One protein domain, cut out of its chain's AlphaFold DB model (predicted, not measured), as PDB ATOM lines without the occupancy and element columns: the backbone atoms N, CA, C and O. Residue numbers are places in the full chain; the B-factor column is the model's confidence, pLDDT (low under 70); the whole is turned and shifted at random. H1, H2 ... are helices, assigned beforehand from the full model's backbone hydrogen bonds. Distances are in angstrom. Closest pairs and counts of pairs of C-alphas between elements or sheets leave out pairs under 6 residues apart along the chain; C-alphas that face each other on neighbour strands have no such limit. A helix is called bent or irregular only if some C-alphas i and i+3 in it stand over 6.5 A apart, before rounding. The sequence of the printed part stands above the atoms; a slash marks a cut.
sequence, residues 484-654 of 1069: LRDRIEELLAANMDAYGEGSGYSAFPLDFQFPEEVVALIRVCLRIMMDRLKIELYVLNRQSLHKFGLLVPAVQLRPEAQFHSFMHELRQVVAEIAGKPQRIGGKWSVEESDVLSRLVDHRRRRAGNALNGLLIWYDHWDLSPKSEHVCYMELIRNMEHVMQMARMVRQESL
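Overview. This is residues 484 to 654 of the 1069 residues of the protein "Kinesin" of Trypanosoma cruzi (UniProt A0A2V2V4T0). Two long helices, H4 and H6, lie side by side running opposite ways, and H8 crosses H6 on the side away from H4, with the last part of H2 beside H8. H3 packs on H6 near one end of this pair, H5 on the last residues of H4 at the other, while H1 and the long link after it, residues 497 to 515, make one far end of the domain. The printed part has 171 residues with eight named helices, H1 to H8 in order, and no named strand: all helix, with helix packing mostly crossed. It is compact, with a radius of gyration of the C-alphas of 16.1 A and spans of 51 by 36 by 25 A.

Arrangement. H1, residues 484 to 496, and H2, residues 516 to 536, form a helical hairpin; they touch, closest at the C-alphas of Ile 488 and Val 518, 6.2 A, opposite ways at 37 degrees, only just a steep tilt. H2 is a hub, and so is H6, residues 601 to 618; each touches four helices. These two touch at the C-alphas of Lys 534 and Leu 615, 6.8 A. H3, residues 542 to 557, touches H6 at the C-alphas of Val 555 and Trp 617, 6.1 A. H4, residues 559 to 578, touches H6 at a shallow tilt of 30 degrees, opposite ways; the closest C-alphas, of Phe 566 and Ala 610, are 4.6 A apart. H5, residues 592 to 598, is about perpendicular to H4 at 86 degrees and touches it at the C-alphas of Ile 577 and Arg 598, 5.6 A. H7, residues 629 to 637, touches H2 at the C-alphas of Leu 526 and Ile 636, 6.4 A. H8, residues 639 to 652, touches H6 at a steep tilt of 62 degrees, closest at the C-alphas of Gly 608 and Val 649, 5.6 A. Every O i to N i+4 pair is within hydrogen-bond range in H1, H2, H4, H5, H6 and H7; in H3 it is 10 of 12, in H8 9 of 10.

Along the chain. H1 begins at C-alpha 484, (154.003, 84.979, 144.352). H2 is 30.2 A long, H4 28.4 A, H6 25.4 A and H3 24.1 A. H3 has a kink of 28 degrees near residue 550 and is only just irregular, C-alphas 550 and 553 being 6.6 A apart. H8 ends at C-alpha 652, (136.990, 111.707, 135.731).

Size, cuts and confidence. The C-alphas farthest apart, of Ala 498 and Arg 542, are 51.6 A apart. The printed part has no cut; the links H1 to H2 and H4 to H5 are long. The mean pLDDT of the printed part is 79.3, with 28 residues under 70, among them 497 to 505 and 538 to 547.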
ATOM      1  N   LEU A 484     153.029  84.116 143.671       79.62
ATOM      2  CA  LEU A 484     154.003  84.979 144.352       79.62
ATOM      3  C   LEU A 484     153.447  85.601 145.648       79.62
ATOM      4  O   LEU A 484     154.162  85.659 146.648       79.62
ATOM      5  N   ARG A 485     152.194  86.077 145.656       80.94
ATOM      6  CA  ARG A 485     151.549  86.595 146.878       80.94
ATOM      7  C   ARG A 485     151.288  85.477 147.878       80.94
ATOM      8  O   ARG A 485     151.562  85.665 149.057       80.94
ATOM      9  N   ASP A 486     150.818  84.330 147.410       83.12
ATOM     10  CA  ASP A 486     150.481  83.196 148.264       83.12
ATOM     11  C   ASP A 486     151.740  82.626 148.941       83.12
ATOM     12  O   ASP A 486     151.714  82.387 150.144       83.12
ATOM     13  N   ARG A 487     152.886  82.555 148.241       81.88
ATOM     14  CA  ARG A 487     154.186  82.200 148.852       81.88
ATOM     15  C   ARG A 487     154.716  83.267 149.817       81.88
ATOM     16  O   ARG A 487     155.354  82.919 150.806       81.88
ATOM     17  N   ILE A 488     154.458  84.559 149.576       83.62
ATOM     18  CA  ILE A 488     154.774  85.620 150.553       83.62
ATOM     19  C   ILE A 488     153.928  85.444 151.822       83.62
ATOM     20  O   ILE A 488     154.466  85.545 152.921       83.62
ATOM     21  N   GLU A 489     152.631  85.160 151.689       84.69
ATOM     22  CA  GLU A 489     151.730  84.941 152.828       84.69
ATOM     23  C   GLU A 489     152.035  83.625 153.567       84.69
ATOM     24  O   GLU A 489     151.986  83.609 154.792       84.69
ATOM     25  N   GLU A 490     152.427  82.557 152.866       85.12
ATOM     26  CA  GLU A 490     152.896  81.286 153.445       85.12
ATOM     27  C   GLU A 490     154.182  81.481 154.264       85.12
ATOM     28  O   GLU A 490     154.245  81.098 155.433       85.12
ATOM     29  N   LEU A 491     155.198  82.132 153.683       81.75
ATOM     30  CA  LEU A 491     156.447  82.438 154.384       81.75
ATOM     31  C   LEU A 491     156.215  83.399 155.557       81.75
ATOM     32  O   LEU A 491     156.879  83.273 156.585       81.75
ATOM     33  N   LEU A 492     155.274  84.340 155.442       83.50
ATOM     34  CA  LEU A 492     154.880  85.187 156.564       83.50
ATOM     35  C   LEU A 492     154.144  84.395 157.645       83.50
ATOM     36  O   LEU A 492     154.466  84.596 158.808       83.50
ATOM     37  N   ALA A 493     153.223  83.492 157.300       82.69
ATOM     38  CA  ALA A 493     152.519  82.641 158.260       82.69
ATOM     39  C   ALA A 493     153.504  81.773 159.058       82.69
ATOM     40  O   ALA A 493     153.572  81.906 160.275       82.69
ATOM     41  N   ALA A 494     154.376  81.025 158.376       81.25
ATOM     42  CA  ALA A 494     155.362  80.150 159.016       81.25
ATOM     43  C   ALA A 494     156.363  80.890 159.935       81.25
ATOM     44  O   ALA A 494     156.911  80.295 160.861       81.25
ATOM     45  N   ASN A 495     156.611  82.187 159.702       77.50
ATOM     46  CA  ASN A 495     157.413  83.032 160.599       77.50
ATOM     47  C   ASN A 495     156.568  83.762 161.662       77.50
ATOM     48  O   ASN A 495     157.097  84.153 162.700       77.50
ATOM     49  N   MET A 496     155.267  83.947 161.427       76.38
ATOM     50  CA  MET A 496     154.305  84.522 162.373       76.38
ATOM     51  C   MET A 496     153.794  83.496 163.389       76.38
ATOM     52  O   MET A 496     153.441  83.911 164.483       76.38
ATOM     53  N   ASP A 497     153.820  82.191 163.103       69.62
ATOM     54  CA  ASP A 497     153.426  81.130 164.050       69.62
ATOM     55  C   ASP A 497     154.272  81.136 165.344       69.62
ATOM     56  O   ASP A 497     153.831  80.678 166.398       69.62
ATOM     57  N   ALA A 498     155.477  81.720 165.297       66.56
ATOM     58  CA  ALA A 498     156.329  81.971 166.462       66.56
ATOM     59  C   ALA A 498     155.876  83.168 167.335       66.56
ATOM     60  O   ALA A 498     156.422  83.383 168.420       66.56
ATOM     61  N   TYR A 499     154.890  83.952 166.885       66.31
ATOM     62  CA  TYR A 499     154.379  85.160 167.534       66.31
ATOM     63  C   TYR A 499     152.862  85.048 167.757       66.31
ATOM     64  O   TYR A 499     152.077  85.001 166.816       66.31
ATOM     65  N   GLY A 500     152.426  85.052 169.022       58.16
ATOM     66  CA  GLY A 500     151.003  84.913 169.371       58.16
ATOM     67  C   GLY A 500     150.090  85.970 168.728       58.16
ATOM     68  O   GLY A 500     150.525  87.090 168.456       58.16
ATOM     69  N   GLU A 501     148.816  85.605 168.517       58.22
ATOM     70  CA  GLU A 501     147.833  86.370 167.730       58.22
ATOM     71  C   GLU A 501     147.892  87.888 167.964       58.22
ATOM     72  O   GLU A 501     147.581  88.411 169.040       58.22
ATOM     73  N   GLY A 502     148.256  88.621 166.911       54.53
ATOM     74  CA  GLY A 502     148.358  90.071 166.963       54.53
ATOM     75  C   GLY A 502     146.991  90.729 167.158       54.53
ATOM     76  O   GLY A 502     146.277  90.970 166.184       54.53
ATOM     77  N   SER A 503     146.660  91.104 168.391       52.16
ATOM     78  CA  SER A 503     145.547  92.003 168.718       52.16
ATOM     79  C   SER A 503     146.066  93.442 168.833       52.16
ATOM     80  O   SER A 503     146.517  93.876 169.893       52.16
ATOM     81  N   GLY A 504     146.092  94.175 167.712       62.03
ATOM     82  CA  GLY A 504     146.694  95.512 167.658       62.03
ATOM     83  C   GLY A 504     146.501  96.272 166.340       62.03
ATOM     84  O   GLY A 504     145.993  95.743 165.354       62.03
ATOM     85  N   TYR A 505     146.925  97.540 166.338       68.19
ATOM     86  CA  TYR A 505     146.723  98.520 165.255       68.19
ATOM     87  C   TYR A 505     147.469  98.193 163.940       68.19
ATOM     88  O   TYR A 505     147.008  98.546 162.854       68.19
ATOM     89  N   SER A 506     148.588  97.469 164.037       77.00
ATOM     90  CA  SER A 506     149.333  96.875 162.915       77.00
ATOM     91  C   SER A 506     148.992  95.390 162.777       77.00
ATOM     92  O   SER A 506     148.721  94.727 163.778       77.00
ATOM     93  N   ALA A 507     149.002  94.854 161.556       74.62
ATOM     94  CA  ALA A 507     148.884  93.426 161.253       74.62
ATOM     95  C   ALA A 507     150.106  92.609 161.707       74.62
ATOM     96  O   ALA A 507     149.970  91.419 161.970       74.62
ATOM     97  N   PHE A 508     151.266  93.255 161.839       81.06
ATOM     98  CA  PHE A 508     152.524  92.652 162.287       81.06
ATOM     99  C   PHE A 508     152.928  93.203 163.671       81.06
ATOM    100  O   PHE A 508     152.700  94.395 163.922       81.06
ATOM    101  N   PRO A 509     153.525  92.385 164.563       75.62
ATOM    102  CA  PRO A 509     154.136  92.852 165.810       75.62
ATOM    103  C   PRO A 509     155.194  93.943 165.582       75.62
ATOM    104  O   PRO A 509     155.838  93.975 164.536       75.62
ATOM    105  N   LEU A 510     155.409  94.814 166.575       67.94
ATOM    106  CA  LEU A 510     156.391  95.909 166.484       67.94
ATOM    107  C   LEU A 510     157.838  95.409 166.349       67.94
ATOM    108  O   LEU A 510     158.648  96.066 165.704       67.94
ATOM    109  N   ASP A 511     158.134  94.236 166.912       69.31
ATOM    110  CA  ASP A 511     159.459  93.606 166.896       69.31
ATOM    111  C   ASP A 511     159.619  92.558 165.769       69.31
ATOM    112  O   ASP A 511     160.594  91.804 165.757       69.31
ATOM    113  N   PHE A 512     158.660  92.461 164.836       77.25
ATOM    114  CA  PHE A 512     158.680  91.457 163.766       77.25
ATOM    115  C   PHE A 512     159.726  91.794 162.695       77.25
ATOM    116  O   PHE A 512     159.592  92.763 161.944       77.25
ATOM    117  N   GLN A 513     160.763  90.961 162.600       78.31
ATOM    118  CA  GLN A 513     161.802  91.081 161.581       78.31
ATOM    119  C   GLN A 513     161.403  90.268 160.348       78.31
ATOM    120  O   GLN A 513     161.287  89.047 160.407       78.31
ATOM    121  N   PHE A 514     161.197  90.947 159.219       79.88
ATOM    122  CA  PHE A 514     160.899  90.289 157.948       79.88
ATOM    123  C   PHE A 514     162.136  89.511 157.458       79.88
ATOM    124  O   PHE A 514     163.195  90.128 157.315       79.88
ATOM    125  N   PRO A 515     162.030  88.202 157.149       81.88
ATOM    126  CA  PRO A 515     163.134  87.439 156.566       81.88
ATOM    127  C   PRO A 515     163.629  88.061 155.255       81.88
ATOM    128  O   PRO A 515     162.824  88.560 154.468       81.88
ATOM    129  N   GLU A 516     164.932  87.990 154.970       74.44
ATOM    130  CA  GLU A 516     165.531  88.632 153.784       74.44
ATOM    131  C   GLU A 516     164.917  88.144 152.456       74.44
ATOM    132  O   GLU A 516     164.711  88.932 151.533       74.44
ATOM    133  N   GLU A 517     164.533  86.867 152.391       75.88
ATOM    134  CA  GLU A 517     163.757  86.283 151.291       75.88
ATOM    135  C   GLU A 517     162.385  86.953 151.131       75.88
ATOM    136  O   GLU A 517     162.034  87.403 150.042       75.88
ATOM    137  N   VAL A 518     161.623  87.080 152.220       82.56
ATOM    138  CA  VAL A 518     160.312  87.745 152.220       82.56
ATOM    139  C   VAL A 518     160.466  89.216 151.828       82.56
ATOM    140  O   VAL A 518     159.689  89.723 151.025       82.56
ATOM    141  N   VAL A 519     161.513  89.893 152.305       82.44
ATOM    142  CA  VAL A 519     161.870  91.259 151.896       82.44
ATOM    143  C   VAL A 519     162.153  91.354 150.391       82.44
ATOM    144  O   VAL A 519     161.710  92.311 149.749       82.44
ATOM    145  N   ALA A 520     162.857  90.382 149.807       76.25
ATOM    146  CA  ALA A 520     163.112  90.328 148.369       76.25
ATOM    147  C   ALA A 520     161.815  90.096 147.570       76.25
ATOM    148  O   ALA A 520     161.523  90.859 146.646       76.25
ATOM    149  N   LEU A 521     160.996  89.118 147.965       80.75
ATOM    150  CA  LEU A 521     159.720  88.805 147.311       80.75
ATOM    151  C   LEU A 521     158.715  89.968 147.417       80.75
ATOM    152  O   LEU A 521     158.076  90.308 146.421       80.75
ATOM    153  N   ILE A 522     158.642  90.659 148.563       84.62
ATOM    154  CA  ILE A 522     157.862  91.900 148.742       84.62
ATOM    155  C   ILE A 522     158.293  92.966 147.729       84.62
ATOM    156  O   ILE A 522     157.444  93.569 147.073       84.62
ATOM    157  N   ARG A 523     159.604  93.193 147.566       83.81
ATOM    158  CA  ARG A 523     160.137  94.185 146.613       83.81
ATOM    159  C   ARG A 523     159.791  93.821 145.162       83.81
ATOM    160  O   ARG A 523     159.443  94.714 144.394       83.81
ATOM    161  N   VAL A 524     159.817  92.535 144.797       80.94
ATOM    162  CA  VAL A 524     159.402  92.053 143.463       80.94
ATOM    163  C   VAL A 524     157.891  92.208 143.252       80.94
ATOM    164  O   VAL A 524     157.467  92.760 142.239       80.94
ATOM    165  N   CYS A 525     157.062  91.796 144.215       83.19
ATOM    166  CA  CYS A 525     155.606  91.898 144.097       83.19
ATOM    167  C   CYS A 525     155.132  93.362 144.035       83.19
ATOM    168  O   CYS A 525     154.232  93.694 143.260       83.19
ATOM    169  N   LEU A 526     155.750  94.254 144.816       86.44
ATOM    170  CA  LEU A 526     155.438  95.683 144.808       86.44
ATOM    171  C   LEU A 526     155.935  96.381 143.532       86.44
ATOM    172  O   LEU A 526     155.231  97.238 143.012       86.44
ATOM    173  N   ARG A 527     157.068  95.958 142.954       85.38
ATOM    174  CA  ARG A 527     157.507  96.395 141.618       85.38
ATOM    175  C   ARG A 527     156.445  96.107 140.553       85.38
ATOM    176  O   ARG A 527     155.973  97.028 139.893       85.38
ATOM    177  N   ILE A 528     155.987  94.858 140.470       83.12
ATOM    178  CA  ILE A 528     154.955  94.436 139.509       83.12
ATOM    179  C   ILE A 528     153.635  95.195 139.734       83.12
ATOM    180  O   ILE A 528     152.971  95.609 138.780       83.12
ATOM    181  N   MET A 529     153.259  95.427 140.993       86.62
ATOM    182  CA  MET A 529     152.080  96.217 141.340       86.62
ATOM    183  C   MET A 529     152.207  97.685 140.913       86.62
ATOM    184  O   MET A 529     151.264  98.215 140.329       86.62
ATOM    185  N   MET A 530     153.335  98.349 141.175       88.38
ATOM    186  CA  MET A 530     153.523  99.758 140.813       88.38
ATOM    187  C   MET A 530     153.614  99.943 139.298       88.38
ATOM    188  O   MET A 530     153.015 100.879 138.768       88.38
ATOM    189  N   ASP A 531     154.247  99.011 138.582       82.69
ATOM    190  CA  ASP A 531     154.254  98.990 137.117       82.69
ATOM    191  C   ASP A 531     152.823  98.792 136.554       82.69
ATOM    192  O   ASP A 531     152.434  99.454 135.589       82.69
ATOM    193  N   ARG A 532     151.975  97.977 137.206       83.81
ATOM    194  CA  ARG A 532     150.539  97.850 136.873       83.81
ATOM    195  C   ARG A 532     149.737  99.116 137.206       83.81
ATOM    196  O   ARG A 532     148.906  99.535 136.401       83.81
ATOM    197  N   LEU A 533     149.998  99.757 138.347       84.88
ATOM    198  CA  LEU A 533     149.350 101.011 138.752       84.88
ATOM    199  C   LEU A 533     149.683 102.147 137.772       84.88
ATOM    200  O   LEU A 533     148.803 102.928 137.409       84.88
ATOM    201  N   LYS A 534     150.930 102.189 137.285       84.44
ATOM    202  CA  LYS A 534     151.415 103.119 136.253       84.44
ATOM    203  C   LYS A 534     150.602 103.016 134.960       84.44
ATOM    204  O   LYS A 534     150.324 104.044 134.352       84.44
ATOM    205  N   ILE A 535     150.178 101.806 134.578       78.31
ATOM    206  CA  ILE A 535     149.319 101.544 133.409       78.31
ATOM    207  C   ILE A 535     147.864 101.967 133.676       78.31
ATOM    208  O   ILE A 535     147.261 102.651 132.848       78.31
ATOM    209  N   GLU A 536     147.289 101.601 134.825       76.69
ATOM    210  CA  GLU A 536     145.889 101.922 135.159       76.69
ATOM    211  C   GLU A 536     145.653 103.437 135.320       76.69
ATOM    212  O   GLU A 536     144.603 103.942 134.914       76.69
ATOM    213  N   LEU A 537     146.645 104.176 135.835       74.56
ATOM    214  CA  LEU A 537     146.629 105.639 135.964       74.56
ATOM    215  C   LEU A 537     147.043 106.397 134.686       74.56
ATOM    216  O   LEU A 537     147.049 107.629 134.707       74.56
ATOM    217  N   TYR A 538     147.403 105.721 133.584       67.62
ATOM    218  CA  TYR A 538     148.044 106.365 132.427       67.62
ATOM    219  C   TYR A 538     147.094 107.252 131.595       67.62
ATOM    220  O   TYR A 538     146.610 106.872 130.528       67.62
ATOM    221  N   VAL A 539     146.850 108.474 132.076       57.91
ATOM    222  CA  VAL A 539     146.282 109.597 131.316       57.91
ATOM    223  C   VAL A 539     147.042 110.875 131.682       57.91
ATOM    224  O   VAL A 539     146.808 111.493 132.725       57.91
ATOM    225  N   LEU A 540     147.965 111.287 130.810       51.97
ATOM    226  CA  LEU A 540     148.708 112.540 130.952       51.97
ATOM    227  C   LEU A 540     147.822 113.726 130.545       51.97
ATOM    228  O   LEU A 540     147.667 114.037 129.368       51.97
ATOM    229  N   ASN A 541     147.246 114.394 131.541       55.62
ATOM    230  CA  ASN A 541     146.512 115.648 131.401       55.62
ATOM    231  C   ASN A 541     147.432 116.799 131.858       55.62
ATOM    232  O   ASN A 541     148.243 116.631 132.772       55.62
ATOM    233  N   ARG A 542     147.297 117.998 131.275       51.75
ATOM    234  CA  ARG A 542     148.026 119.208 131.712       51.75
ATOM    235  C   ARG A 542     147.879 119.463 133.221       51.75
ATOM    236  O   ARG A 542     148.825 119.922 133.859       51.75
ATOM    237  N   GLN A 543     146.733 119.105 133.808       60.56
ATOM    238  CA  GLN A 543     146.502 119.185 135.253       60.56
ATOM    239  C   GLN A 543     147.281 118.135 136.068       60.56
ATOM    240  O   GLN A 543     147.773 118.468 137.146       60.56
ATOM    241  N   SER A 544     147.428 116.889 135.591       64.38
ATOM    242  CA  SER A 544     148.241 115.883 136.300       64.38
ATOM    243  C   SER A 544     149.733 116.194 136.187       64.38
ATOM    244  O   SER A 544     150.426 116.132 137.197       64.38
ATOM    245  N   LEU A 545     150.205 116.680 135.031       66.06
ATOM    246  CA  LEU A 545     151.571 117.198 134.865       66.06
ATOM    247  C   LEU A 545     151.901 118.332 135.854       66.06
ATOM    248  O   LEU A 545     152.952 118.301 136.490       66.06
ATOM    249  N   HIS A 546     150.990 119.293 136.050       66.44
ATOM    250  CA  HIS A 546     151.177 120.359 137.042       66.44
ATOM    251  C   HIS A 546     151.242 119.814 138.482       66.44
ATOM    252  O   HIS A 546     152.103 120.220 139.261       66.44
ATOM    253  N   LYS A 547     150.380 118.848 138.839       69.25
ATOM    254  CA  LYS A 547     150.434 118.171 140.148       69.25
ATOM    255  C   LYS A 547     151.744 117.404 140.356       69.25
ATOM    256  O   LYS A 547     152.318 117.484 141.439       69.25
ATOM    257  N   PHE A 548     152.237 116.700 139.334       75.88
ATOM    258  CA  PHE A 548     153.524 116.006 139.390       75.88
ATOM    259  C   PHE A 548     154.676 116.988 139.653       75.88
ATOM    260  O   PHE A 548     155.487 116.738 140.541       75.88
ATOM    261  N   GLY A 549     154.693 118.145 138.978       72.50
ATOM    262  CA  GLY A 549     155.699 119.193 139.198       72.50
ATOM    263  C   GLY A 549     155.751 119.744 140.631       72.50
ATOM    264  O   GLY A 549     156.825 120.114 141.095       72.50
ATOM    265  N   LEU A 550     154.625 119.751 141.354       75.81
ATOM    266  CA  LEU A 550     154.565 120.162 142.766       75.81
ATOM    267  C   LEU A 550     154.994 119.050 143.738       75.81
ATOM    268  O   LEU A 550     155.596 119.334 144.772       75.81
ATOM    269  N   LEU A 551     154.685 117.789 143.426       76.25
ATOM    270  CA  LEU A 551     154.961 116.649 144.310       76.25
ATOM    271  C   LEU A 551     156.395 116.113 144.180       76.25
ATOM    272  O   LEU A 551     156.967 115.689 145.183       76.25
ATOM    273  N   VAL A 552     156.997 116.153 142.984       82.38
ATOM    274  CA  VAL A 552     158.353 115.624 142.729       82.38
ATOM    275  C   VAL A 552     159.412 116.201 143.688       82.38
ATOM    276  O   VAL A 552     160.092 115.397 144.327       82.38
ATOM    277  N   PRO A 553     159.533 117.530 143.905       77.25
ATOM    278  CA  PRO A 553     160.527 118.072 144.839       77.25
ATOM    279  C   PRO A 553     160.283 117.645 146.294       77.25
ATOM    280  O   PRO A 553     161.225 117.381 147.039       77.25
ATOM    281  N   ALA A 554     159.015 117.541 146.709       76.25
ATOM    282  CA  ALA A 554     158.646 117.141 148.066       76.25
ATOM    283  C   ALA A 554     158.968 115.661 148.348       76.25
ATOM    284  O   ALA A 554     159.386 115.325 149.457       76.25
ATOM    285  N   VAL A 555     158.805 114.798 147.338       79.88
ATOM    286  CA  VAL A 555     159.188 113.378 147.368       79.88
ATOM    287  C   VAL A 555     160.708 113.222 147.357       79.88
ATOM    288  O   VAL A 555     161.235 112.516 148.210       79.88
ATOM    289  N   GLN A 556     161.420 113.926 146.472       81.31
ATOM    290  CA  GLN A 556     162.889 113.885 146.388       81.31
ATOM    291  C   GLN A 556     163.576 114.257 147.707       81.31
ATOM    292  O   GLN A 556     164.573 113.641 148.075       81.31
ATOM    293  N   LEU A 557     163.044 115.246 148.431       78.56
ATOM    294  CA  LEU A 557     163.625 115.700 149.697       78.56
ATOM    295  C   LEU A 557     163.371 114.743 150.873       78.56
ATOM    296  O   LEU A 557     164.187 114.709 151.794       78.56
ATOM    297  N   ARG A 558     162.240 114.017 150.898       79.56
ATOM    298  CA  ARG A 558     161.859 113.106 152.002       79.56
ATOM    299  C   ARG A 558     160.985 111.928 151.521       79.56
ATOM    300  O   ARG A 558     159.788 111.928 151.824       79.56
ATOM    301  N   PRO A 559     161.552 110.910 150.840       80.38
ATOM    302  CA  PRO A 559     160.784 109.802 150.262       80.38
ATOM    303  C   PRO A 559     159.824 109.117 151.251       80.38
ATOM    304  O   PRO A 559     158.618 109.107 151.010       80.38
ATOM    305  N   GLU A 560     160.320 108.655 152.408       81.38
ATOM    306  CA  GLU A 560     159.501 107.936 153.405       81.38
ATOM    307  C   GLU A 560     158.360 108.773 153.985       81.38
ATOM    308  O   GLU A 560     157.237 108.296 154.137       81.38
ATOM    309  N   ALA A 561     158.618 110.045 154.302       84.31
ATOM    310  CA  ALA A 561     157.605 110.907 154.906       84.31
ATOM    311  C   ALA A 561     156.439 111.169 153.937       84.31
ATOM    312  O   ALA A 561     155.290 111.255 154.367       84.31
ATOM    313  N   GLN A 562     156.725 111.258 152.632       86.00
ATOM    314  CA  GLN A 562     155.685 111.360 151.611       86.00
ATOM    315  C   GLN A 562     154.990 110.016 151.373       86.00
ATOM    316  O   GLN A 562     153.765 109.988 151.306       86.00
ATOM    317  N   PHE A 563     155.725 108.900 151.332       87.75
ATOM    318  CA  PHE A 563     155.137 107.561 151.226       87.75
ATOM    319  C   PHE A 563     154.135 107.277 152.356       87.75
ATOM    320  O   PHE A 563     152.985 106.928 152.082       87.75
ATOM    321  N   HIS A 564     154.512 107.532 153.614       86.62
ATOM    322  CA  HIS A 564     153.607 107.428 154.766       86.62
ATOM    323  C   HIS A 564     152.404 108.369 154.666       86.62
ATOM    324  O   HIS A 564     151.291 107.964 155.002       86.62
ATOM    325  N   SER A 565     152.596 109.594 154.168       89.25
ATOM    326  CA  SER A 565     151.508 110.554 153.930       89.25
ATOM    327  C   SER A 565     150.503 110.032 152.894       89.25
ATOM    328  O   SER A 565     149.299 110.010 153.152       89.25
ATOM    329  N   PHE A 566     150.978 109.514 151.754       90.88
ATOM    330  CA  PHE A 566     150.117 108.933 150.720       90.88
ATOM    331  C   PHE A 566     149.425 107.648 151.195       90.88
ATOM    332  O   PHE A 566     148.238 107.466 150.931       90.88
ATOM    333  N   MET A 567     150.122 106.789 151.947       91.31
ATOM    334  CA  MET A 567     149.534 105.599 152.570       91.31
ATOM    335  C   MET A 567     148.459 105.959 153.598       91.31
ATOM    336  O   MET A 567     147.406 105.326 153.624       91.31
ATOM    337  N   HIS A 568     148.682 106.985 154.423       90.44
ATOM    338  CA  HIS A 568     147.687 107.479 155.374       90.44
ATOM    339  C   HIS A 568     146.456 108.054 154.660       90.44
ATOM    340  O   HIS A 568     145.333 107.685 154.996       90.44
ATOM    341  N   GLU A 569     146.652 108.912 153.658       90.19
ATOM    342  CA  GLU A 569     145.572 109.524 152.870       90.19
ATOM    343  C   GLU A 569     144.732 108.465 152.136       90.19
ATOM    344  O   GLU A 569     143.501 108.488 152.197       90.19
ATOM    345  N   LEU A 570     145.383 107.480 151.504       90.88
ATOM    346  CA  LEU A 570     144.708 106.366 150.838       90.88
ATOM    347  C   LEU A 570     143.914 105.517 151.844       90.88
ATOM    348  O   LEU A 570     142.726 105.265 151.637       90.88
ATOM    349  N   ARG A 571     144.533 105.145 152.972       90.94
ATOM    350  CA  ARG A 571     143.890 104.379 154.052       90.94
ATOM    351  C   ARG A 571     142.714 105.133 154.674       90.94
ATOM    352  O   ARG A 571     141.711 104.504 155.011       90.94
ATOM    353  N   GLN A 572     142.789 106.461 154.788       89.19
ATOM    354  CA  GLN A 572     141.673 107.281 155.258       89.19
ATOM    355  C   GLN A 572     140.507 107.258 154.263       89.19
ATOM    356  O   GLN A 572     139.373 107.049 154.687       89.19
ATOM    357  N   VAL A 573     140.757 107.404 152.955       89.56
ATOM    358  CA  VAL A 573     139.688 107.306 151.943       89.56
ATOM    359  C   VAL A 573     139.026 105.922 151.962       89.56
ATOM    360  O   VAL A 573     137.801 105.828 151.901       89.56
ATOM    361  N   VAL A 574     139.804 104.850 152.127       89.50
ATOM    362  CA  VAL A 574     139.279 103.480 152.273       89.50
ATOM    363  C   VAL A 574     138.467 103.320 153.569       89.50
ATOM    364  O   VAL A 574     137.393 102.720 153.547       89.50
ATOM    365  N   ALA A 575     138.912 103.892 154.692       88.38
ATOM    366  CA  ALA A 575     138.158 103.882 155.949       88.38
ATOM    367  C   ALA A 575     136.827 104.652 155.848       88.38
ATOM    368  O   ALA A 575     135.789 104.196 156.330       88.38
ATOM    369  N   GLU A 576     136.849 105.793 155.161       86.50
ATOM    370  CA  GLU A 576     135.688 106.622 154.839       86.50
ATOM    371  C   GLU A 576     134.677 105.923 153.905       86.50
ATOM    372  O   GLU A 576     133.472 106.191 153.988       86.50
ATOM    373  N   ILE A 577     135.147 105.028 153.030       87.00
ATOM    374  CA  ILE A 577     134.318 104.155 152.185       87.00
ATOM    375  C   ILE A 577     133.708 103.031 153.031       87.00
ATOM    376  O   ILE A 577     132.485 102.913 153.078       87.00
ATOM    377  N   ALA A 578     134.524 102.275 153.772       84.69
ATOM    378  CA  ALA A 578     134.069 101.176 154.632       84.69
ATOM    379  C   ALA A 578     133.086 101.609 155.735       84.69
ATOM    380  O   ALA A 578     132.244 100.825 156.172       84.69
ATOM    381  N   GLY A 579     133.241 102.836 156.244       80.00
ATOM    382  CA  GLY A 579     132.672 103.251 157.529       80.00
ATOM    383  C   GLY A 579     133.384 102.612 158.733       80.00
ATOM    384  O   GLY A 579     132.811 102.548 159.817       80.00
ATOM    385  N   LYS A 580     134.611 102.103 158.543       84.56
ATOM    386  CA  LYS A 580     135.403 101.364 159.542       84.56
ATOM    387  C   LYS A 580     136.887 101.746 159.439       84.56
ATOM    388  O   LYS A 580     137.378 101.894 158.320       84.56
ATOM    389  N   PRO A 581     137.623 101.877 160.559       82.44
ATOM    390  CA  PRO A 581     139.068 102.092 160.519       82.44
ATOM    391  C   PRO A 581     139.781 100.866 159.932       82.44
ATOM    392  O   PRO A 581     139.420  99.730 160.233       82.44
ATOM    393  N   GLN A 582     140.807 101.095 159.110       86.06
ATOM    394  CA  GLN A 582     141.593 100.026 158.487       86.06
ATOM    395  C   GLN A 582     142.877  99.747 159.275       86.06
ATOM    396  O   GLN A 582     143.541 100.671 159.745       86.06
ATOM    397  N   ARG A 583     143.228  98.464 159.404       82.62
ATOM    398  CA  ARG A 583     144.411  97.988 160.135       82.62
ATOM    399  C   ARG A 583     145.664  98.112 159.266       82.62
ATOM    400  O   ARG A 583     145.670  97.622 158.138       82.62
ATOM    401  N   ILE A 584     146.728  98.719 159.796       84.06
ATOM    402  CA  ILE A 584     147.977  98.929 159.047       84.06
ATOM    403  C   ILE A 584     148.595  97.573 158.674       84.06
ATOM    404  O   ILE A 584     148.654  96.674 159.510       84.06
ATOM    405  N   GLY A 585     149.029  97.396 157.424       81.06
ATOM    406  CA  GLY A 585     149.558  96.117 156.925       81.06
ATOM    407  C   GLY A 585     148.515  95.013 156.690       81.06
ATOM    408  O   GLY A 585     148.886  93.913 156.284       81.06
ATOM    409  N   GLY A 586     147.228  95.254 156.967       84.44
ATOM    410  CA  GLY A 586     146.152  94.265 156.836       84.44
ATOM    411  C   GLY A 586     145.411  94.320 155.497       84.44
ATOM    412  O   GLY A 586     145.565  95.263 154.723       84.44
ATOM    413  N   LYS A 587     144.550  93.326 155.242       87.25
ATOM    414  CA  LYS A 587     143.510  93.430 154.204       87.25
ATOM    415  C   LYS A 587     142.462  94.465 154.637       87.25
ATOM    416  O   LYS A 587     142.094  94.519 155.811       87.25
ATOM    417  N   TRP A 588     142.011  95.296 153.706       89.12
ATOM    418  CA  TRP A 588     141.016  96.334 153.937       89.12
ATOM    419  C   TRP A 588     139.601  95.743 153.988       89.12
ATOM    420  O   TRP A 588     139.270  94.789 153.292       89.12
ATOM    421  N   SER A 589     138.745  96.336 154.814       82.31
ATOM    422  CA  SER A 589     137.355  95.918 155.031       82.31
ATOM    423  C   SER A 589     136.385  96.613 154.062       82.31
ATOM    424  O   SER A 589     135.452  97.292 154.489       82.31
ATOM    425  N   VAL A 590     136.648  96.478 152.757       83.25
ATOM    426  CA  VAL A 590     135.905  97.123 151.660       83.25
ATOM    427  C   VAL A 590     135.635  96.123 150.536       83.25
ATOM    428  O   VAL A 590     136.540  95.423 150.099       83.25
ATOM    429  N   GLU A 591     134.403  96.098 150.034       83.75
ATOM    430  CA  GLU A 591     134.031  95.355 148.825       83.75
ATOM    431  C   GLU A 591     134.122  96.235 147.563       83.75
ATOM    432  O   GLU A 591     134.037  97.463 147.633       83.75
ATOM    433  N   GLU A 592     134.223  95.625 146.376       79.38
ATOM    434  CA  GLU A 592     134.178  96.354 145.093       79.38
ATOM    435  C   GLU A 592     132.873  97.163 144.932       79.38
ATOM    436  O   GLU A 592     132.890  98.287 144.427       79.38
ATOM    437  N   SER A 593     131.762  96.635 145.453       78.88
ATOM    438  CA  SER A 593     130.453  97.295 145.567       78.88
ATOM    439  C   SER A 593     130.529  98.640 146.311       78.88
ATOM    440  O   SER A 593     129.956  99.639 145.862       78.88
ATOM    441  N   ASP A 594     131.284  98.703 147.409       81.19
ATOM    442  CA  ASP A 594     131.496  99.910 148.210       81.19
ATOM    443  C   ASP A 594     132.455 100.898 147.533       81.19
ATOM    444  O   ASP A 594     132.221 102.108 147.592       81.19
ATOM    445  N   VAL A 595     133.494 100.421 146.832       78.69
ATOM    446  CA  VAL A 595     134.365 101.299 146.024       78.69
ATOM    447  C   VAL A 595     133.558 101.977 144.915       78.69
ATOM    448  O   VAL A 595     133.642 103.195 144.754       78.69
ATOM    449  N   LEU A 596     132.745 101.217 144.176       76.25
ATOM    450  CA  LEU A 596     131.957 101.738 143.056       76.25
ATOM    451  C   LEU A 596     130.846 102.701 143.504       76.25
ATOM    452  O   LEU A 596     130.550 103.653 142.787       76.25
ATOM    453  N   SER A 597     130.252 102.488 144.684       74.56
ATOM    454  CA  SER A 597     129.127 103.299 145.181       74.56
ATOM    455  C   SER A 597     129.521 104.479 146.084       74.56
ATOM    456  O   SER A 597     128.801 105.478 146.112       74.56
ATOM    457  N   ARG A 598     130.646 104.411 146.816       76.75
ATOM    458  CA  ARG A 598     131.015 105.408 147.849       76.75
ATOM    459  C   ARG A 598     132.261 106.246 147.531       76.75
ATOM    460  O   ARG A 598     132.559 107.183 148.282       76.75
ATOM    461  N   LEU A 599     132.973 105.976 146.430       76.38
ATOM    462  CA  LEU A 599     134.102 106.789 145.940       76.38
ATOM    463  C   LEU A 599     133.609 108.041 145.176       76.38
ATOM    464  O   LEU A 599     133.912 108.266 144.003       76.38
ATOM    465  N   VAL A 600     132.829 108.871 145.872       77.75
ATOM    466  CA  VAL A 600     132.296 110.156 145.380       77.75
ATOM    467  C   VAL A 600     133.439 111.147 145.110       77.75
ATOM    468  O   VAL A 600     134.470 111.098 145.780       77.75
ATOM    469  N   ASP A 601     133.252 112.069 144.164       73.94
ATOM    470  CA  ASP A 601     134.210 113.066 143.649       73.94
ATOM    471  C   ASP A 601     135.284 113.568 144.630       73.94
ATOM    472  O   ASP A 601     136.472 113.523 144.317       73.94
ATOM    473  N   HIS A 602     134.910 114.026 145.830       79.00
ATOM    474  CA  HIS A 602     135.876 114.501 146.828       79.00
ATOM    475  C   HIS A 602     136.854 113.394 147.272       79.00
ATOM    476  O   HIS A 602     138.071 113.585 147.250       79.00
ATOM    477  N   ARG A 603     136.330 112.209 147.607       82.12
ATOM    478  CA  ARG A 603     137.116 111.022 147.982       82.12
ATOM    479  C   ARG A 603     137.915 110.488 146.798       82.12
ATOM    480  O   ARG A 603     139.086 110.159 146.957       82.12
ATOM    481  N   ARG A 604     137.321 110.490 145.598       80.06
ATOM    482  CA  ARG A 604     137.995 110.127 144.343       80.06
ATOM    483  C   ARG A 604     139.207 111.019 144.074       80.06
ATOM    484  O   ARG A 604     140.273 110.511 143.750       80.06
ATOM    485  N   ARG A 605     139.097 112.334 144.290       80.94
ATOM    486  CA  ARG A 605     140.218 113.283 144.147       80.94
ATOM    487  C   ARG A 605     141.309 113.080 145.201       80.94
ATOM    488  O   ARG A 605     142.483 113.183 144.854       80.94
ATOM    489  N   ARG A 606     140.951 112.747 146.448       86.06
ATOM    490  CA  ARG A 606     141.911 112.404 147.517       86.06
ATOM    491  C   ARG A 606     142.671 111.109 147.218       86.06
ATOM    492  O   ARG A 606     143.898 111.140 147.137       86.06
ATOM    493  N   ALA A 607     141.963 110.020 146.905       87.69
ATOM    494  CA  ALA A 607     142.576 108.771 146.441       87.69
ATOM    495  C   ALA A 607     143.441 108.997 145.191       87.69
ATOM    496  O   ALA A 607     144.571 108.527 145.126       87.69
ATOM    497  N   GLY A 608     142.957 109.783 144.225       85.81
ATOM    498  CA  GLY A 608     143.710 110.128 143.023       85.81
ATOM    499  C   GLY A 608     145.004 110.887 143.315       85.81
ATOM    500  O   GLY A 608     146.023 110.589 142.699       85.81
ATOM    501  N   ASN A 609     145.011 111.826 144.264       84.62
ATOM    502  CA  ASN A 609     146.242 112.499 144.686       84.62
ATOM    503  C   ASN A 609     147.213 111.518 145.374       84.62
ATOM    504  O   ASN A 609     148.395 111.523 145.040       84.62
ATOM    505  N   ALA A 610     146.725 110.647 146.265       88.94
ATOM    506  CA  ALA A 610     147.549 109.653 146.957       88.94
ATOM    507  C   ALA A 610     148.165 108.617 145.998       88.94
ATOM    508  O   ALA A 610     149.371 108.388 146.031       88.94
ATOM    509  N   LEU A 611     147.372 108.043 145.087       89.44
ATOM    510  CA  LEU A 611     147.832 107.063 144.094       89.44
ATOM    511  C   LEU A 611     148.851 107.663 143.108       89.44
ATOM    512  O   LEU A 611     149.833 107.009 142.763       89.44
ATOM    513  N   ASN A 612     148.665 108.925 142.701       86.12
ATOM    514  CA  ASN A 612     149.667 109.651 141.915       86.12
ATOM    515  C   ASN A 612     150.942 109.936 142.730       86.12
ATOM    516  O   ASN A 612     152.040 109.810 142.197       86.12
ATOM    517  N   GLY A 613     150.820 110.271 144.018       86.38
ATOM    518  CA  GLY A 613     151.960 110.451 144.922       86.38
ATOM    519  C   GLY A 613     152.797 109.179 145.095       86.38
ATOM    520  O   GLY A 613     154.020 109.229 144.969       86.38
ATOM    521  N   LEU A 614     152.143 108.027 145.290       88.88
ATOM    522  CA  LEU A 614     152.799 106.716 145.347       88.88
ATOM    523  C   LEU A 614     153.581 106.411 144.062       88.88
ATOM    524  O   LEU A 614     154.701 105.911 144.138       88.88
ATOM    525  N   LEU A 615     153.036 106.747 142.888       86.12
ATOM    526  CA  LEU A 615     153.726 106.544 141.612       86.12
ATOM    527  C   LEU A 615     155.007 107.393 141.497       86.12
ATOM    528  O   LEU A 615     156.047 106.877 141.093       86.12
ATOM    529  N   ILE A 616     154.957 108.662 141.912       85.69
ATOM    530  CA  ILE A 616     156.129 109.557 141.940       85.69
ATOM    531  C   ILE A 616     157.181 109.054 142.931       85.69
ATOM    532  O   ILE A 616     158.376 109.135 142.656       85.69
ATOM    533  N   TRP A 617     156.756 108.544 144.088       88.50
ATOM    534  CA  TRP A 617     157.661 107.956 145.073       88.50
ATOM    535  C   TRP A 617     158.321 106.669 144.558       88.50
ATOM    536  O   TRP A 617     159.518 106.498 144.765       88.50
ATOM    537  N   TYR A 618     157.611 105.831 143.800       86.94
ATOM    538  CA  TYR A 618     158.210 104.663 143.144       86.94
ATOM    539  C   TYR A 618     159.270 105.049 142.096       86.94
ATOM    540  O   TYR A 618     160.339 104.442 142.069       86.94
ATOM    541  N   ASP A 619     159.060 106.125 141.327       81.62
ATOM    542  CA  ASP A 619     160.096 106.683 140.436       81.62
ATOM    543  C   ASP A 619     161.333 107.229 141.208       81.62
ATOM    544  O   ASP A 619     162.374 107.483 140.603       81.62
ATOM    545  N   HIS A 620     161.258 107.366 142.542       78.50
ATOM    546  CA  HIS A 620     162.358 107.757 143.443       78.50
ATOM    547  C   HIS A 620     162.724 106.669 144.478       78.50
ATOM    548  O   HIS A 620     163.463 106.943 145.428       78.50
ATOM    549  N   TRP A 621     162.248 105.429 144.294       78.25
ATOM    550  CA  TRP A 621     162.362 104.321 145.257       78.25
ATOM    551  C   TRP A 621     163.801 104.046 145.723       78.25
ATOM    552  O   TRP A 621     164.038 103.665 146.869       78.25
ATOM    553  N   ASP A 622     164.795 104.235 144.853       70.00
ATOM    554  CA  ASP A 622     166.202 103.968 145.176       70.00
ATOM    555  C   ASP A 622     166.846 105.000 146.122       70.00
ATOM    556  O   ASP A 622     167.927 104.737 146.650       70.00
ATOM    557  N   LEU A 623     166.170 106.123 146.395       64.00
ATOM    558  CA  LEU A 623     166.534 107.087 147.444       64.00
ATOM    559  C   LEU A 623     165.868 106.774 148.800       64.00
ATOM    560  O   LEU A 623     166.213 107.380 149.814       64.00
ATOM    561  N   SER A 624     164.908 105.846 148.821       69.25
ATOM    562  CA  SER A 624     164.146 105.444 150.005       69.25
ATOM    563  C   SER A 624     164.914 104.369 150.802       69.25
ATOM    564  O   SER A 624     165.309 103.359 150.208       69.25
ATOM    565  N   PRO A 625     165.153 104.509 152.125       61.03
ATOM    566  CA  PRO A 625     165.578 103.384 152.959       61.03
ATOM    567  C   PRO A 625     164.520 102.272 152.901       61.03
ATOM    568  O   PRO A 625     163.406 102.408 153.388       61.03
ATOM    569  N   LYS A 626     164.866 101.148 152.265       79.06
ATOM    570  CA  LYS A 626     163.910 100.129 151.787       79.06
ATOM    571  C   LYS A 626     163.371  99.211 152.902       79.06
ATOM    572  O   LYS A 626     163.466  97.991 152.749       79.06
ATOM    573  N   SER A 627     162.834  99.796 153.978       78.50
ATOM    574  CA  SER A 627     162.466  99.173 155.261       78.50
ATOM    575  C   SER A 627     160.966  99.150 155.594       78.50
ATOM    576  O   SER A 627     160.574  98.426 156.505       78.50
ATOM    577  N   GLU A 628     160.105  99.884 154.878       81.56
ATOM    578  CA  GLU A 628     158.661 100.008 155.188       81.56
ATOM    579  C   GLU A 628     157.803  98.787 154.779       81.56
ATOM    580  O   GLU A 628     156.697  98.898 154.244       81.56
ATOM    581  N   HIS A 629     158.309  97.583 155.057       83.50
ATOM    582  CA  HIS A 629     157.738  96.294 154.654       83.50
ATOM    583  C   HIS A 629     156.283  96.088 155.095       83.50
ATOM    584  O   HIS A 629     155.511  95.464 154.371       83.50
ATOM    585  N   VAL A 630     155.878  96.667 156.229       85.25
ATOM    586  CA  VAL A 630     154.491  96.634 156.719       85.25
ATOM    587  C   VAL A 630     153.539  97.374 155.769       85.25
ATOM    588  O   VAL A 630     152.504  96.832 155.385       85.25
ATOM    589  N   CYS A 631     153.894  98.590 155.345       85.56
ATOM    590  CA  CYS A 631     153.101  99.374 154.394       85.56
ATOM    591  C   CYS A 631     153.181  98.792 152.972       85.56
ATOM    592  O   CYS A 631     152.192  98.827 152.239       85.56
ATOM    593  N   TYR A 632     154.313  98.186 152.599       88.75
ATOM    594  CA  TYR A 632     154.449  97.441 151.342       88.75
ATOM    595  C   TYR A 632     153.504  96.230 151.307       88.75
ATOM    596  O   TYR A 632     152.795  96.034 150.320       88.75
ATOM    597  N   MET A 633     153.415  95.471 152.406       87.56
ATOM    598  CA  MET A 633     152.449  94.378 152.553       87.56
ATOM    599  C   MET A 633     150.997  94.856 152.543       87.56
ATOM    600  O   MET A 633     150.148  94.151 152.005       87.56
ATOM    601  N   GLU A 634     150.693  96.049 153.066       89.31
ATOM    602  CA  GLU A 634     149.347  96.626 152.961       89.31
ATOM    603  C   GLU A 634     148.942  96.864 151.501       89.31
ATOM    604  O   GLU A 634     147.840  96.496 151.102       89.31
ATOM    605  N   LEU A 635     149.834  97.420 150.676       89.06
ATOM    606  CA  LEU A 635     149.561  97.595 149.249       89.06
ATOM    607  C   LEU A 635     149.445  96.244 148.521       89.06
ATOM    608  O   LEU A 635     148.548  96.074 147.697       89.06
ATOM    609  N   ILE A 636     150.307  95.266 148.836       87.69
ATOM    610  CA  ILE A 636     150.290  93.924 148.217       87.69
ATOM    611  C   ILE A 636     148.981  93.188 148.526       87.69
ATOM    612  O   ILE A 636     148.328  92.686 147.609       87.69
ATOM    613  N   ARG A 637     148.558  93.189 149.796       88.50
ATOM    614  CA  ARG A 637     147.313  92.562 150.269       88.50
ATOM    615  C   ARG A 637     146.048  93.182 149.675       88.50
ATOM    616  O   ARG A 637     145.028  92.503 149.627       88.50
ATOM    617  N   ASN A 638     146.116  94.435 149.221       89.00
ATOM    618  CA  ASN A 638     144.972  95.208 148.731       89.00
ATOM    619  C   ASN A 638     145.097  95.653 147.262       89.00
ATOM    620  O   ASN A 638     144.354  96.538 146.828       89.00
ATOM    621  N   MET A 639     146.006  95.046 146.486       86.94
ATOM    622  CA  MET A 639     146.290  95.440 145.098       86.94
ATOM    623  C   MET A 639     145.016  95.600 144.259       86.94
ATOM    624  O   MET A 639     144.906  96.544 143.483       86.94
ATOM    625  N   GLU A 640     144.047  94.697 144.386       86.69
ATOM    626  CA  GLU A 640     142.852  94.697 143.535       86.69
ATOM    627  C   GLU A 640     141.964  95.920 143.801       86.69
ATOM    628  O   GLU A 640     141.572  96.603 142.851       86.69
ATOM    629  N   HIS A 641     141.784  96.295 145.070       87.06
ATOM    630  CA  HIS A 641     141.107  97.531 145.478       87.06
ATOM    631  C   HIS A 641     141.881  98.790 145.070       87.06
ATOM    632  O   HIS A 641     141.280  99.778 144.644       87.06
ATOM    633  N   VAL A 642     143.217  98.754 145.130       89.75
ATOM    634  CA  VAL A 642     144.082  99.830 144.615       89.75
ATOM    635  C   VAL A 642     143.864 100.033 143.108       89.75
ATOM    636  O   VAL A 642     143.668 101.168 142.668       89.75
ATOM    637  N   MET A 643     143.803  98.955 142.316       88.69
ATOM    638  CA  MET A 643     143.532  99.036 140.873       88.69
ATOM    639  C   MET A 643     142.083  99.458 140.569       88.69
ATOM    640  O   MET A 643     141.859 100.239 139.646       88.69
ATOM    641  N   GLN A 644     141.094  99.002 141.349       85.19
ATOM    642  CA  GLN A 644     139.695  99.450 141.244       85.19
ATOM    643  C   GLN A 644     139.581 100.966 141.471       85.19
ATOM    644  O   GLN A 644     139.014 101.676 140.636       85.19
ATOM    645  N   MET A 645     140.193 101.490 142.540       86.62
ATOM    646  CA  MET A 645     140.244 102.933 142.797       86.62
ATOM    647  C   MET A 645     140.978 103.692 141.682       86.62
ATOM    648  O   MET A 645     140.484 104.729 141.242       86.62
ATOM    649  N   ALA A 646     142.101 103.175 141.170       85.75
ATOM    650  CA  ALA A 646     142.837 103.791 140.061       85.75
ATOM    651  C   ALA A 646     141.984 103.921 138.783       85.75
ATOM    652  O   ALA A 646     141.946 104.992 138.169       85.75
ATOM    653  N   ARG A 647     141.231 102.873 138.418       84.06
ATOM    654  CA  ARG A 647     140.300 102.892 137.273       84.06
ATOM    655  C   ARG A 647     139.188 103.920 137.451       84.06
ATOM    656  O   ARG A 647     138.891 104.653 136.510       84.06
ATOM    657  N   MET A 648     138.604 104.016 138.645       80.19
ATOM    658  CA  MET A 648     137.574 105.019 138.939       80.19
ATOM    659  C   MET A 648     138.138 106.445 138.888       80.19
ATOM    660  O   MET A 648     137.536 107.319 138.271       80.19
ATOM    661  N   VAL A 649     139.329 106.682 139.452       78.38
ATOM    662  CA  VAL A 649     140.050 107.966 139.353       78.38
ATOM    663  C   VAL A 649     140.283 108.369 137.893       78.38
ATOM    664  O   VAL A 649     140.072 109.528 137.533       78.38
ATOM    665  N   ARG A 650     140.665 107.418 137.031       71.81
ATOM    666  CA  ARG A 650     140.896 107.661 135.600       71.81
ATOM    667  C   ARG A 650     139.642 108.123 134.848       71.81
ATOM    668  O   ARG A 650     139.777 108.916 133.915       71.81
ATOM    669  N   GLN A 651     138.443 107.682 135.237       65.00
ATOM    670  CA  GLN A 651     137.198 108.021 134.528       65.00
ATOM    671  C   GLN A 651     136.853 109.523 134.581       65.00
ATOM    672  O   GLN A 651     136.350 110.055 133.596       65.00
ATOM    673  N   GLU A 652     137.201 110.246 135.655       54.12
ATOM    674  CA  GLU A 652     136.990 111.707 135.731       54.12
ATOM    675  C   GLU A 652     137.848 112.482 134.709       54.12
ATOM    676  O   GLU A 652     137.429 113.527 134.209       54.12
ATOM    677  N   SER A 653     139.018 111.946 134.336       49.91
ATOM    678  CA  SER A 653     139.969 112.596 133.416       49.91
ATOM    679  C   SER A 653     139.432 112.756 131.984       49.91
ATOM    680  O   SER A 653     139.903 113.617 131.246       49.91
ATOM    681  N   LEU A 654     138.431 111.951 131.599       45.00
ATOM    682  CA  LEU A 654     137.754 112.012 130.296       45.00
ATOM    683  C   LEU A 654     136.488 112.886 130.295       45.00
ATOM    684  O   LEU A 654     135.922 113.120 129.232       45.00
TER     685      LEU A 654